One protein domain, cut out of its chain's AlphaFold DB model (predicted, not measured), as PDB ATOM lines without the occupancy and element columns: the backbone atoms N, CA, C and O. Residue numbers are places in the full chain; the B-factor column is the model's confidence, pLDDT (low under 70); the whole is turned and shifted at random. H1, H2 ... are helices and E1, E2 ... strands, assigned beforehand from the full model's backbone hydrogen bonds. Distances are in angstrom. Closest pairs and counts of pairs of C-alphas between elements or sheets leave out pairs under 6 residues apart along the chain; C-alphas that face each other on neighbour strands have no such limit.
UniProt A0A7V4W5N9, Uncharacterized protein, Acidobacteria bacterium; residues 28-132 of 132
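Overview. This is residues 28 to 132 of the 132 residues of an uncharacterized protein of Acidobacteria bacterium (UniProt A0A7V4W5N9). A strongly twisted sheet of three strands, E1, E2 and E3, has helix H1 packed slantwise over one face; H2 packs on H1 clear of the sheet, and H3 packs crosswise on H2. After E3 the last residues fold back, and residues 130 to 131 pair with E3. The printed part has 105 residues with three named helices and then three named strands, H1 H2 H3 E1 E2 E3; the sheet's order is E1, E2, E3, antiparallel throughout, and the class is mixed, helices and strands. The whole is compact, with a radius of gyration of the C-alphas of 12.9 A, and spans 37 by 32 by 22 A.

Along the chain. E1, residues 92 to 100, is 23.6 A long and begins with C-alpha 92 at (57.151, 76.271, 140.714); it bends by 52 degrees at residue 96. E2, residues 107 to 114, is 21.4 A long. E3, residues 117 to 124, is 22.1 A long and ends with C-alpha 124 at (44.322, 90.351, 132.425). H1, residues 28 to 41, is 19.6 A long and begins with C-alpha 28 at (41.678, 77.814, 132.551). H2, residues 48 to 58, is 15.4 A long, and H3, residues 66 to 82, is 24.4 A long.

Arrangement. The strands form a meander, each the antiparallel neighbour of the one before. E1 and E2, a hairpin, stand at 162 degrees, with N 95 and O 111 within hydrogen-bond range at 2.8 A. E2 and E3, also a hairpin, stand at 156 degrees, with N 110 and O 121 within range at 2.8 A. Residues 130 to 131 pair antiparallel with residues 121 to 122 of E3. H1 is on the sheet at a height of 8.1 A, giving two layers, a helix on one face of a sheet. It lies over E2 and runs slantwise to the strands, at 36 degrees to E2 on the local plane. H1 and H2 touch at a steep tilt of 51 degrees, opposite ways; their closest C-alphas, of Val 37 and Ala 53, are 4.1 A apart. H3 touches H2 with residues 69 to 76 alone, about perpendicular at 82 degrees; the closest C-alphas, of Phe 58 and Ala 72, are 6.1 A apart. H1 and H3 are apart, and H2 and H3 are not on the sheet. In H1, H2 and H3 every O i to N i+4 pair is within hydrogen-bond range.

Size, cuts and confidence. The C-alphas of Gln 46 and Asp 102, the two farthest apart, are 38.9 A from each other. The printed part has no cut and ends at residue 132, the chain's last. The link E2 to E3 is tight, the other links are short, and none is long. The mean pLDDT of the printed part is 90.5, and residue 103 is under 70.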
ATOM      1  N   ASP A  28      40.736  78.694 133.242       89.00
ATOM      2  CA  ASP A  28      41.678  77.814 132.551       89.00
ATOM      3  C   ASP A  28      42.616  78.611 131.639       89.00
ATOM      4  O   ASP A  28      43.822  78.405 131.685       89.00
ATOM      5  N   ALA A  29      42.114  79.622 130.919       90.06
ATOM      6  CA  ALA A  29      42.960  80.523 130.131       90.06
ATOM      7  C   ALA A  29      43.954  81.306 131.013       90.06
ATOM      8  O   ALA A  29      45.117  81.469 130.648       90.06
ATOM      9  N   ALA A  30      43.517  81.752 132.197       92.38
ATOM     10  CA  ALA A  30      44.396  82.405 133.165       92.38
ATOM     11  C   ALA A  30      45.460  81.447 133.730       92.38
ATOM     12  O   ALA A  30      46.628  81.824 133.824       92.38
ATOM     13  N   ARG A  31      45.068  80.208 134.059       94.94
ATOM     14  CA  ARG A  31      45.972  79.131 134.488       94.94
ATOM     15  C   ARG A  31      47.023  78.846 133.417       94.94
ATOM     16  O   ARG A  31      48.206  79.010 133.692       94.94
ATOM     17  N   THR A  32      46.598  78.479 132.208       93.31
ATOM     18  CA  THR A  32      47.485  78.095 131.102       93.31
ATOM     19  C   THR A  32      48.476  79.202 130.766       93.31
ATOM     20  O   THR A  32      49.654  78.925 130.571       93.31
ATOM     21  N   ARG A  33      48.048  80.470 130.768       92.94
ATOM     22  CA  ARG A  33      48.952  81.604 130.529       92.94
ATOM     23  C   ARG A  33      50.041  81.727 131.604       92.94
ATOM     24  O   ARG A  33      51.198  81.962 131.267       92.94
ATOM     25  N   VAL A  34      49.705  81.526 132.880       95.31
ATOM     26  CA  VAL A  34      50.687  81.529 133.981       95.31
ATOM     27  C   VAL A  34      51.597  80.300 133.931       95.31
ATOM     28  O   VAL A  34      52.803  80.435 134.119       95.31
ATOM     29  N   GLU A  35      51.053  79.122 133.625       96.06
ATOM     30  CA  GLU A  35      51.818  77.879 133.456       96.06
ATOM     31  C   GLU A  35      52.805  77.979 132.281       96.06
ATOM     32  O   GLU A  35      53.954  77.574 132.428       96.06
ATOM     33  N   ASN A  36      52.420  78.606 131.163       94.75
ATOM     34  CA  ASN A  36      53.315  78.888 130.035       94.75
ATOM     35  C   ASN A  36      54.491  79.787 130.448       94.75
ATOM     36  O   ASN A  36      55.638  79.475 130.127       94.75
ATOM     37  N   VAL A  37      54.230  80.872 131.190       95.38
ATOM     38  CA  VAL A  37      55.294  81.788 131.638       95.38
ATOM     39  C   VAL A  37      56.217  81.133 132.662       95.38
ATOM     40  O   VAL A  37      57.432  81.258 132.545       95.38
ATOM     41  N   LEU A  38      55.683  80.382 133.629       95.88
ATOM     42  CA  LEU A  38      56.503  79.637 134.592       95.88
ATOM     43  C   LEU A  38      57.308  78.509 133.932       95.88
ATOM     44  O   LEU A  38      58.463  78.284 134.292       95.88
ATOM     45  N   SER A  39      56.729  77.833 132.937       96.12
ATOM     46  CA  SER A  39      57.422  76.825 132.133       96.12
ATOM     47  C   SER A  39      58.591  77.440 131.361       96.12
ATOM     48  O   SER A  39      59.713  76.953 131.495       96.12
ATOM     49  N   GLY A  40      58.382  78.547 130.639       95.69
ATOM     50  CA  GLY A  40      59.462  79.239 129.925       95.69
ATOM     51  C   GLY A  40      60.521  79.830 130.856       95.69
ATOM     52  O   GLY A  40      61.708  79.690 130.585       95.69
ATOM     53  N   LEU A  41      60.133  80.366 132.019       94.88
ATOM     54  CA  LEU A  41      61.076  80.792 133.063       94.88
ATOM     55  C   LEU A  41      61.921  79.648 133.642       94.88
ATOM     56  O   LEU A  41      62.941  79.925 134.264       94.88
ATOM     57  N   SER A  42      61.516  78.383 133.483       96.00
ATOM     58  CA  SER A  42      62.313  77.210 133.884       96.00
ATOM     59  C   SER A  42      63.290  76.728 132.800       96.00
ATOM     60  O   SER A  42      63.994  75.737 133.000       96.00
ATOM     61  N   LYS A  43      63.338  77.415 131.651       96.19
ATOM     62  CA  LYS A  43      64.287  77.182 130.554       96.19
ATOM     63  C   LYS A  43      65.411  78.218 130.555       96.19
ATOM     64  O   LYS A  43      65.392  79.179 131.323       96.19
ATOM     65  N   ASP A  44      66.403  77.984 129.704       92.88
ATOM     66  CA  ASP A  44      67.427  78.963 129.360       92.88
ATOM     67  C   ASP A  44      66.833  80.175 128.620       92.88
ATOM     68  O   ASP A  44      65.809  80.077 127.940       92.88
ATOM     69  N   ASP A  45      67.506  81.315 128.748       89.31
ATOM     70  CA  ASP A  45      67.126  82.610 128.172       89.31
ATOM     71  C   ASP A  45      67.171  82.649 126.632       89.31
ATOM     72  O   ASP A  45      66.546  83.510 126.011       89.31
ATOM     73  N   GLN A  46      67.849  81.686 126.003       90.06
ATOM     74  CA  GLN A  46      67.922  81.533 124.546       90.06
ATOM     75  C   GLN A  46      66.793  80.660 123.968       90.06
ATOM     76  O   GLN A  46      66.595  80.640 122.750       90.06
ATOM     77  N   SER A  47      66.028  79.965 124.816       94.06
ATOM     78  CA  SER A  47      64.955  79.062 124.389       94.06
ATOM     79  C   SER A  47      63.747  79.791 123.782       94.06
ATOM     80  O   SER A  47      63.380  80.910 124.158       94.06
ATOM     81  N   ILE A  48      63.057  79.109 122.861       92.69
ATOM     82  CA  ILE A  48      61.797  79.593 122.271       92.69
ATOM     83  C   ILE A  48      60.707  79.672 123.348       92.69
ATOM     84  O   ILE A  48      59.845  80.549 123.306       92.69
ATOM     85  N   GLU A  49      60.750  78.791 124.346       94.81
ATOM     86  CA  GLU A  49      59.851  78.807 125.493       94.81
ATOM     87  C   GLU A  49      60.045  80.042 126.383       94.81
ATOM     88  O   GLU A  49      59.050  80.596 126.848       94.81
ATOM     89  N   TYR A  50      61.278  80.519 126.588       94.12
ATOM     90  CA  TYR A  50      61.544  81.766 127.317       94.12
ATOM     91  C   TYR A  50      61.030  82.992 126.543       94.12
ATOM     92  O   TYR A  50      60.330  83.833 127.107       94.12
ATOM     93  N   GLN A  51      61.246  83.041 125.224       93.06
ATOM     94  CA  GLN A  51      60.652  84.072 124.357       93.06
ATOM     95  C   GLN A  51      59.115  84.021 124.383       93.06
ATOM     96  O   GLN A  51      58.448  85.044 124.533       93.06
ATOM     97  N   THR A  52      58.536  82.819 124.336       93.12
ATOM     98  CA  THR A  52      57.086  82.606 124.468       93.12
ATOM     99  C   THR A  52      56.582  83.076 125.832       93.12
ATOM    100  O   THR A  52      55.502  83.659 125.907       93.12
ATOM    101  N   ALA A  53      57.353  82.874 126.904       94.62
ATOM    102  CA  ALA A  53      57.033  83.385 128.230       94.62
ATOM    103  C   ALA A  53      57.051  84.919 128.289       94.62
ATOM    104  O   ALA A  53      56.175  85.481 128.937       94.62
ATOM    105  N   ILE A  54      57.956  85.602 127.581       94.75
ATOM    106  CA  ILE A  54      57.944  87.072 127.469       94.75
ATOM    107  C   ILE A  54      56.677  87.548 126.751       94.75
ATOM    108  O   ILE A  54      55.948  88.376 127.298       94.75
ATOM    109  N   CYS A  55      56.348  86.975 125.586       93.44
ATOM    110  CA  CYS A  55      55.138  87.351 124.844       93.44
ATOM    111  C   CYS A  55      53.866  87.110 125.680       93.44
ATOM    112  O   CYS A  55      53.033  87.998 125.892       93.44
ATOM    113  N   GLN A  56      53.759  85.908 126.257       92.38
ATOM    114  CA  GLN A  56      52.661  85.543 127.142       92.38
ATOM    115  C   GLN A  56      52.651  86.376 128.428       92.38
ATOM    116  O   GLN A  56      51.581  86.594 128.990       92.38
ATOM    117  N   TRP A  57      53.779  86.884 128.914       94.06
ATOM    118  CA  TRP A  57      53.800  87.794 130.052       94.06
ATOM    119  C   TRP A  57      53.287  89.185 129.671       94.06
ATOM    120  O   TRP A  57      52.391  89.671 130.362       94.06
ATOM    121  N   PHE A  58      53.780  89.780 128.580       91.69
ATOM    122  CA  PHE A  58      53.588  91.198 128.251       91.69
ATOM    123  C   PHE A  58      52.231  91.542 127.612       91.69
ATOM    124  O   PHE A  58      51.646  92.548 127.986       91.69
ATOM    125  N   ASP A  59      51.646  90.719 126.739       85.06
ATOM    126  CA  ASP A  59      50.266  90.959 126.256       85.06
ATOM    127  C   ASP A  59      49.361  89.715 126.329       85.06
ATOM    128  O   ASP A  59      48.145  89.837 126.489       85.06
ATOM    129  N   GLY A  60      49.940  88.509 126.341       84.06
ATOM    130  CA  GLY A  60      49.185  87.250 126.319       84.06
ATOM    131  C   GLY A  60      48.954  86.688 124.918       84.06
ATOM    132  O   GLY A  60      48.324  85.638 124.779       84.06
ATOM    133  N   THR A  61      49.495  87.333 123.890       81.44
ATOM    134  CA  THR A  61      49.695  86.775 122.555       81.44
ATOM    135  C   THR A  61      51.049  86.058 122.494       81.44
ATOM    136  O   THR A  61      51.851  86.094 123.428       81.44
ATOM    137  N   TYR A  62      51.292  85.304 121.426       82.75
ATOM    138  CA  TYR A  62      52.604  84.706 121.138       82.75
ATOM    139  C   TYR A  62      53.295  85.400 119.952       82.75
ATOM    140  O   TYR A  62      54.390  85.006 119.561       82.75
ATOM    141  N   ALA A  63      52.633  86.391 119.346       85.56
ATOM    142  CA  ALA A  63      52.917  86.894 118.007       85.56
ATOM    143  C   ALA A  63      53.193  88.404 118.034       85.56
ATOM    144  O   ALA A  63      52.492  89.194 117.403       85.56
ATOM    145  N   MET A  64      54.228  88.786 118.779       87.56
ATOM    146  CA  MET A  64      54.799  90.132 118.738       87.56
ATOM    147  C   MET A  64      55.660  90.309 117.486       87.56
ATOM    148  O   MET A  64      56.228  89.346 116.968       87.56
ATOM    149  N   ASN A  65      55.785  91.548 117.007       91.19
ATOM    150  CA  ASN A  65      56.874  91.879 116.089       91.19
ATOM    151  C   ASN A  65      58.195  92.028 116.872       91.19
ATOM    152  O   ASN A  65      58.200  92.066 118.101       91.19
ATOM    153  N   GLN A  66      59.320  92.113 116.158       89.56
ATOM    154  CA  GLN A  66      60.643  92.173 116.784       89.56
ATOM    155  C   GLN A  66      60.810  93.369 117.740       89.56
ATOM    156  O   GLN A  66      61.349  93.191 118.826       89.56
ATOM    157  N   GLY A  67      60.334  94.563 117.371       92.81
ATOM    158  CA  GLY A  67      60.484  95.760 118.207       92.81
ATOM    159  C   GLY A  67      59.671  95.677 119.500       92.81
ATOM    160  O   GLY A  67      60.175  96.017 120.568       92.81
ATOM    161  N   ASP A  68      58.445  95.154 119.419       91.31
ATOM    162  CA  ASP A  68      57.606  94.919 120.600       91.31
ATOM    163  C   ASP A  68      58.236  93.865 121.528       91.31
ATOM    164  O   ASP A  68      58.228  94.035 122.747       91.31
ATOM    165  N   LEU A  69      58.836  92.807 120.963       92.44
ATOM    166  CA  LEU A  69      59.539  91.773 121.728       92.44
ATOM    167  C   LEU A  69      60.800  92.313 122.423       92.44
ATOM    168  O   LEU A  69      61.048  91.962 123.573       92.44
ATOM    169  N   GLU A  70      61.583  93.173 121.762       93.88
ATOM    170  CA  GLU A  70      62.769  93.811 122.357       93.88
ATOM    171  C   GLU A  70      62.393  94.708 123.553       93.88
ATOM    172  O   GLU A  70      63.056  94.666 124.593       93.88
ATOM    173  N   VAL A  71      61.288  95.459 123.454       93.75
ATOM    174  CA  VAL A  71      60.740  96.245 124.576       93.75
ATOM    175  C   VAL A  71      60.238  95.330 125.698       93.75
ATOM    176  O   VAL A  71      60.600  95.527 126.860       93.75
ATOM    177  N   ALA A  72      59.451  94.305 125.361       93.50
ATOM    178  CA  ALA A  72      58.904  93.356 126.327       93.50
ATOM    179  C   ALA A  72      60.003  92.589 127.085       93.50
ATOM    180  O   ALA A  72      59.880  92.393 128.293       93.50
ATOM    181  N   LEU A  73      61.091  92.202 126.406       93.44
ATOM    182  CA  LEU A  73      62.266  91.568 127.010       93.44
ATOM    183  C   LEU A  73      62.918  92.489 128.050       93.44
ATOM    184  O   LEU A  73      63.125  92.066 129.187       93.44
ATOM    185  N   GLY A  74      63.181  93.752 127.699       93.38
ATOM    186  CA  GLY A  74      63.791  94.718 128.621       93.38
ATOM    187  C   GLY A  74      62.942  94.979 129.872       93.38
ATOM    188  O   GLY A  74      63.471  95.040 130.985       93.38
ATOM    189  N   GLU A  75      61.616  95.074 129.724       92.50
ATOM    190  CA  GLU A  75      60.705  95.178 130.872       92.50
ATOM    191  C   GLU A  75      60.660  93.888 131.710       92.50
ATOM    192  O   GLU A  75      60.610  93.956 132.942       92.50
ATOM    193  N   PHE A  76      60.720  92.715 131.070       91.62
ATOM    194  CA  PHE A  76      60.694  91.415 131.744       91.62
ATOM    195  C   PHE A  76      61.966  91.153 132.559       91.62
ATOM    196  O   PHE A  76      61.878  90.718 133.709       91.62
ATOM    197  N   GLU A  77      63.145  91.481 132.025       91.81
ATOM    198  CA  GLU A  77      64.419  91.394 132.749       91.81
ATOM    199  C   GLU A  77      64.453  92.342 133.955       91.81
ATOM    200  O   GLU A  77      64.815  91.939 135.068       91.81
ATOM    201  N   ALA A  78      64.005  93.590 133.774       90.38
ATOM    202  CA  ALA A  78      63.885  94.550 134.867       90.38
ATOM    203  C   ALA A  78      62.918  94.051 135.959       90.38
ATOM    204  O   ALA A  78      63.199  94.185 137.154       90.38
ATOM    205  N   TRP A  79      61.802  93.433 135.563       88.81
ATOM    206  CA  TRP A  79      60.834  92.823 136.473       88.81
ATOM    207  C   TRP A  79      61.407  91.609 137.235       88.81
ATOM    208  O   TRP A  79      61.237  91.528 138.458       88.81
ATOM    209  N   LEU A  80      62.133  90.706 136.563       89.06
ATOM    210  CA  LEU A  80      62.826  89.575 137.198       89.06
ATOM    211  C   LEU A  80      63.809  90.063 138.270       89.06
ATOM    212  O   LEU A  80      63.786  89.567 139.403       89.06
ATOM    213  N   GLY A  81      64.598  91.092 137.944       89.88
ATOM    214  CA  GLY A  81      65.508  91.751 138.880       89.88
ATOM    215  C   GLY A  81      64.786  92.320 140.106       89.88
ATOM    216  O   GLY A  81      65.184  92.041 141.236       89.88
ATOM    217  N   GLN A  82      63.678  93.045 139.911       88.75
ATOM    218  CA  GLN A  82      62.866  93.597 141.008       88.75
ATOM    219  C   GLN A  82      62.271  92.522 141.931       88.75
ATOM    220  O   GLN A  82      62.121  92.755 143.132       88.75
ATOM    221  N   LYS A  83      61.913  91.350 141.395       84.50
ATOM    222  CA  LYS A  83      61.373  90.224 142.176       84.50
ATOM    223  C   LYS A  83      62.452  89.300 142.755       84.50
ATOM    224  O   LYS A  83      62.110  88.333 143.440       84.50
ATOM    225  N   SER A  84      63.737  89.579 142.513       86.88
ATOM    226  CA  SER A  84      64.849  88.679 142.849       86.88
ATOM    227  C   SER A  84      64.593  87.254 142.335       86.88
ATOM    228  O   SER A  84      64.734  86.267 143.064       86.88
ATOM    229  N   LEU A  85      64.117  87.158 141.095       85.88
ATOM    230  CA  LEU A  85      63.960  85.916 140.343       85.88
ATOM    231  C   LEU A  85      65.157  85.768 139.396       85.88
ATOM    232  O   LEU A  85      65.746  86.758 138.965       85.88
ATOM    233  N   LYS A  86      65.525  84.527 139.079       82.38
ATOM    234  CA  LYS A  86      66.543  84.202 138.075       82.38
ATOM    235  C   LYS A  86      65.961  83.174 137.118       82.38
ATOM    236  O   LYS A  86      65.264  82.275 137.572       82.38
ATOM    237  N   ALA A  87      66.272  83.290 135.834       84.56
ATOM    238  CA  ALA A  87      66.078  82.201 134.887       84.56
ATOM    239  C   ALA A  87      67.369  81.353 134.815       84.56
ATOM    240  O   ALA A  87      68.460  81.928 134.879       84.56
ATOM    241  N   PRO A  88      67.280  80.014 134.707       92.56
ATOM    242  CA  PRO A  88      66.075  79.204 134.901       92.56
ATOM    243  C   PRO A  88      65.636  79.146 136.381       92.56
ATOM    244  O   PRO A  88      66.473  78.971 137.269       92.56
ATOM    245  N   ILE A  89      64.327  79.226 136.659       93.44
ATOM    246  CA  ILE A  89      63.769  78.974 138.004       93.44
ATOM    247  C   ILE A  89      63.773  77.474 138.325       93.44
ATOM    248  O   ILE A  89      63.399  76.648 137.490       93.44
ATOM    249  N   GLY A  90      64.144  77.108 139.556       91.94
ATOM    250  CA  GLY A  90      64.325  75.695 139.923       91.94
ATOM    251  C   GLY A  90      63.037  74.908 140.208       91.94
ATOM    252  O   GLY A  90      62.988  73.700 139.987       91.94
ATOM    253  N   SER A  91      61.992  75.555 140.734       94.31
ATOM    254  CA  SER A  91      60.710  74.898 141.041       94.31
ATOM    255  C   SER A  91      59.554  75.893 141.102       94.31
ATOM    256  O   SER A  91      59.724  77.027 141.554       94.31
ATOM    257  N   TRP A  92      58.366  75.461 140.676       96.75
ATOM    258  CA  TRP A  92      57.151  76.271 140.714       96.75
ATOM    259  C   TRP A  92      55.880  75.422 140.840       96.75
ATOM    260  O   TRP A  92      55.884  74.223 140.561       96.75
ATOM    261  N   SER A  93      54.778  76.045 141.262       96.88
ATOM    262  CA  SER A  93      53.438  75.448 141.249       96.88
ATOM    263  C   SER A  93      52.344  76.504 141.066       96.88
ATOM    264  O   SER A  93      52.495  77.652 141.489       96.88
ATOM    265  N   VAL A  94      51.227  76.109 140.443       96.62
ATOM    266  CA  VAL A  94      50.054  76.971 140.211       96.62
ATOM    267  C   VAL A  94      48.865  76.468 141.024       96.62
ATOM    268  O   VAL A  94      48.274  75.429 140.720       96.62
ATOM    269  N   GLY A  95      48.524  77.231 142.060       95.44
ATOM    270  CA  GLY A  95      47.468  76.947 143.021       95.44
ATOM    271  C   GLY A  95      46.086  77.373 142.528       95.44
ATOM    272  O   GLY A  95      45.598  76.914 141.493       95.44
ATOM    273  N   LYS A  96      45.405  78.206 143.314       96.31
ATOM    274  CA  LYS A  96      44.013  78.602 143.078       96.31
ATOM    275  C   LYS A  96      43.900  79.683 142.000       96.31
ATOM    276  O   LYS A  96      44.701  80.612 141.948       96.31
ATOM    277  N   VAL A  97      42.835  79.597 141.198       95.69
ATOM    278  CA  VAL A  97      42.454  80.634 140.226       95.69
ATOM    279  C   VAL A  97      41.095  81.236 140.580       95.69
ATOM    280  O   VAL A  97      40.073  80.541 140.642       95.69
ATOM    281  N   THR A  98      41.083  82.551 140.782       94.00
ATOM    282  CA  THR A  98      39.906  83.342 141.156       94.00
ATOM    283  C   THR A  98      39.602  84.343 140.048       94.00
ATOM    284  O   THR A  98      40.317  85.324 139.877       94.00
ATOM    285  N   ALA A  99      38.544  84.097 139.281       90.81
ATOM    286  CA  ALA A  99      38.065  85.031 138.268       90.81
ATOM    287  C   ALA A  99      37.444  86.267 138.948       90.81
ATOM    288  O   ALA A  99      36.766  86.116 139.966       90.81
ATOM    289  N   LEU A 100      37.679  87.468 138.410       87.69
ATOM    290  CA  LEU A 100      37.135  88.724 138.936       87.69
ATOM    291  C   LEU A 100      36.018  89.233 138.002       87.69
ATOM    292  O   LEU A 100      36.340  89.756 136.933       87.69
ATOM    293  N   PRO A 101      34.726  89.061 138.351       75.19
ATOM    294  CA  PRO A 101      33.612  89.443 137.476       75.19
ATOM    295  C   PRO A 101      33.429  90.962 137.356       75.19
ATOM    296  O   PRO A 101      33.091  91.442 136.279       75.19
ATOM    297  N   ASP A 102      33.718  91.717 138.419       73.38
ATOM    298  CA  ASP A 102      33.497  93.173 138.492       73.38
ATOM    299  C   ASP A 102      34.731  94.005 138.082       73.38
ATOM    300  O   ASP A 102      34.844  95.191 138.396       73.38
ATOM    301  N   ALA A 103      35.704  93.386 137.408       69.94
ATOM    302  CA  ALA A 103      36.889  94.078 136.916       69.94
ATOM    303  C   ALA A 103      36.584  94.854 135.620       69.94
ATOM    304  O   ALA A 103      35.918  94.348 134.721       69.94
ATOM    305  N   ALA A 104      37.152  96.058 135.478       73.69
ATOM    306  CA  ALA A 104      36.978  96.907 134.289       73.69
ATOM    307  C   ALA A 104      37.506  96.284 132.975       73.69
ATOM    308  O   ALA A 104      37.190  96.763 131.890       73.69
ATOM    309  N   ALA A 105      38.311  95.223 133.074       74.75
ATOM    310  CA  ALA A 105      38.751  94.380 131.969       74.75
ATOM    311  C   ALA A 105      38.794  92.911 132.435       74.75
ATOM    312  O   ALA A 105      38.956  92.671 133.641       74.75
ATOM    313  N   PRO A 106      38.712  91.918 131.528       77.62
ATOM    314  CA  PRO A 106      38.697  90.510 131.908       77.62
ATOM    315  C   PRO A 106      39.920  90.092 132.710       77.62
ATOM    316  O   PRO A 106      41.028  90.039 132.179       77.62
ATOM    317  N   THR A 107      39.707  89.795 133.995       87.00
ATOM    318  CA  THR A 107      40.789  89.575 134.964       87.00
ATOM    319  C   THR A 107      40.569  88.302 135.780       87.00
ATOM    320  O   THR A 107      39.438  87.949 136.125       87.00
ATOM    321  N   ALA A 108      41.665  87.635 136.132       92.81
ATOM    322  CA  ALA A 108      41.725  86.593 137.146       92.81
ATOM    323  C   ALA A 108      42.957  86.780 138.047       92.81
ATOM    324  O   ALA A 108      43.983  87.309 137.621       92.81
ATOM    325  N   LEU A 109      42.855  86.324 139.293       93.94
ATOM    326  CA  LEU A 109      43.967  86.174 140.227       93.94
ATOM    327  C   LEU A 109      44.415  84.716 140.232       93.94
ATOM    328  O   LEU A 109      43.582  83.823 140.394       93.94
ATOM    329  N   VAL A 110      45.714  84.486 140.084       95.75
ATOM    330  CA  VAL A 110      46.340  83.164 140.129       95.75
ATOM    331  C   VAL A 110      47.345  83.145 141.277       95.75
ATOM    332  O   VAL A 110      48.322  83.892 141.272       95.75
ATOM    333  N   GLU A 111      47.086  82.309 142.277       96.12
ATOM    334  CA  GLU A 111      48.015  82.041 143.376       96.12
ATOM    335  C   GLU A 111      49.092  81.065 142.883       96.12
ATOM    336  O   GLU A 111      48.766  80.005 142.343       96.12
ATOM    337  N   ILE A 112      50.370  81.400 143.065       95.62
ATOM    338  CA  ILE A 112      51.503  80.559 142.650       95.62
ATOM    339  C   ILE A 112      52.547  80.444 143.758       95.62
ATOM    340  O   ILE A 112      52.605  81.275 144.662       95.62
ATOM    341  N   THR A 113      53.416  79.442 143.650       94.81
ATOM    342  CA  THR A 113      54.672  79.373 144.409       94.81
ATOM    343  C   THR A 113      55.838  79.268 143.436       94.81
ATOM    344  O   THR A 113      55.766  78.473 142.505       94.81
ATOM    345  N   VAL A 114      56.914  80.024 143.658       93.69
ATOM    346  CA  VAL A 114      58.179  79.918 142.908       93.69
ATOM    347  C   VAL A 114      59.323  79.806 143.906       93.69
ATOM    348  O   VAL A 114      59.499  80.688 144.740       93.69
ATOM    349  N   GLU A 115      60.077  78.706 143.866       92.56
ATOM    350  CA  GLU A 115      61.206  78.446 144.779       92.56
ATOM    351  C   GLU A 115      60.824  78.586 146.269       92.56
ATOM    352  O   GLU A 115      61.543  79.172 147.077       92.56
ATOM    353  N   GLY A 116      59.630  78.102 146.630       91.00
ATOM    354  CA  GLY A 116      59.067  78.221 147.981       91.00
ATOM    355  C   GLY A 116      58.483  79.597 148.335       91.00
ATOM    356  O   GLY A 116      57.911  79.744 149.414       91.00
ATOM    357  N   ARG A 117      58.572  80.598 147.449       90.50
ATOM    358  CA  ARG A 117      58.003  81.941 147.645       90.50
ATOM    359  C   ARG A 117      56.580  82.017 147.071       90.50
ATOM    360  O   ARG A 117      56.432  81.852 145.858       90.50
ATOM    361  N   PRO A 118      55.534  82.266 147.882       92.50
ATOM    362  CA  PRO A 118      54.185  82.480 147.372       92.50
ATOM    363  C   PRO A 118      54.066  83.866 146.721       92.50
ATOM    364  O   PRO A 118      54.548  84.853 147.274       92.50
ATOM    365  N   LEU A 119      53.407  83.942 145.563       91.56
ATOM    366  CA  LEU A 119      53.143  85.179 144.813       91.56
ATOM    367  C   LEU A 119      51.706  85.164 144.268       91.56
ATOM    368  O   LEU A 119      51.109  84.098 144.096       91.56
ATOM    369  N   THR A 120      51.145  86.338 143.964       94.25
ATOM    370  CA  THR A 120      49.830  86.448 143.302       94.25
ATOM    371  C   THR A 120      49.957  87.120 141.941       94.25
ATOM    372  O   THR A 120      50.342  88.285 141.847       94.25
ATOM    373  N   VAL A 121      49.563  86.425 140.874       94.00
ATOM    374  CA  VAL A 121      49.570  86.962 139.509       94.00
ATOM    375  C   VAL A 121      48.181  87.471 139.136       94.00
ATOM    376  O   VAL A 121      47.201  86.731 139.167       94.00
ATOM    377  N   TRP A 122      48.090  88.745 138.762       93.06
ATOM    378  CA  TRP A 122      46.916  89.323 138.113       93.06
ATOM    379  C   TRP A 122      47.031  89.073 136.611       93.06
ATOM    380  O   TRP A 122      47.837  89.712 135.929       93.06
ATOM    381  N   VAL A 123      46.211  88.162 136.098       92.62
ATOM    382  CA  VAL A 123      46.136  87.840 134.674       92.62
ATOM    383  C   VAL A 123      44.983  88.619 134.066       92.62
ATOM    384  O   VAL A 123      43.827  88.407 134.430       92.62
ATOM    385  N   ARG A 124      45.295  89.526 133.145       88.88
ATOM    386  CA  ARG A 124      44.322  90.351 132.425       88.88
ATOM    387  C   ARG A 124      44.347  89.993 130.949       88.88
ATOM    388  O   ARG A 124      45.426  89.782 130.408       88.88
ATOM    389  N   LYS A 125      43.195  89.934 130.287       84.12
ATOM    390  CA  LYS A 125      43.148  89.736 128.833       84.12
ATOM    391  C   LYS A 125      43.857  90.901 128.120       84.12
ATOM    392  O   LYS A 125      43.630  92.052 128.486       84.12
ATOM    393  N   ASP A 126      44.694  90.577 127.134       82.50
ATOM    394  CA  ASP A 126      45.389  91.513 126.235       82.50
ATOM    395  C   ASP A 126      46.230  92.604 126.959       82.50
ATOM    396  O   ASP A 126      46.299  93.749 126.519       82.50
ATOM    397  N   GLN A 127      46.829  92.276 128.117       85.00
ATOM    398  CA  GLN A 127      47.648  93.177 128.953       85.00
ATOM    399  C   GLN A 127      48.760  92.418 129.707       85.00
ATOM    400  O   GLN A 127      48.605  91.208 129.932       85.00
ATOM    401  N   PRO A 128      49.812  93.114 130.198       85.94
ATOM    402  CA  PRO A 128      50.871  92.497 130.988       85.94
ATOM    403  C   PRO A 128      50.355  91.835 132.267       85.94
ATOM    404  O   PRO A 128      49.527  92.398 132.994       85.94
ATOM    405  N   MET A 129      50.873  90.648 132.581       91.25
ATOM    406  CA  MET A 129      50.603  89.991 133.858       91.25
ATOM    407  C   MET A 129      51.295  90.736 135.000       91.25
ATOM    408  O   MET A 129      52.510  90.911 134.998       91.25
ATOM    409  N   GLN A 130      50.535  91.141 136.019       89.81
ATOM    410  CA  GLN A 130      51.081  91.895 137.152       89.81
ATOM    411  C   GLN A 130      51.302  90.972 138.349       89.81
ATOM    412  O   GLN A 130      50.353  90.412 138.893       89.81
ATOM    413  N   TRP A 131      52.553  90.831 138.780       84.69
ATOM    414  CA  TRP A 131      52.934  89.934 139.868       84.69
ATOM    415  C   TRP A 131      53.048  90.731 141.165       84.69
ATOM    416  O   TRP A 131      53.884  91.635 141.275       84.69
ATOM    417  N   ARG A 132      52.211  90.401 142.146       75.06
ATOM    418  CA  ARG A 132      52.265  90.944 143.504       75.06
ATOM    419  C   ARG A 132      53.020  89.958 144.384       75.06
ATOM    420  O   ARG A 132      52.487  88.852 144.610       75.06
TER     421      ARG A 132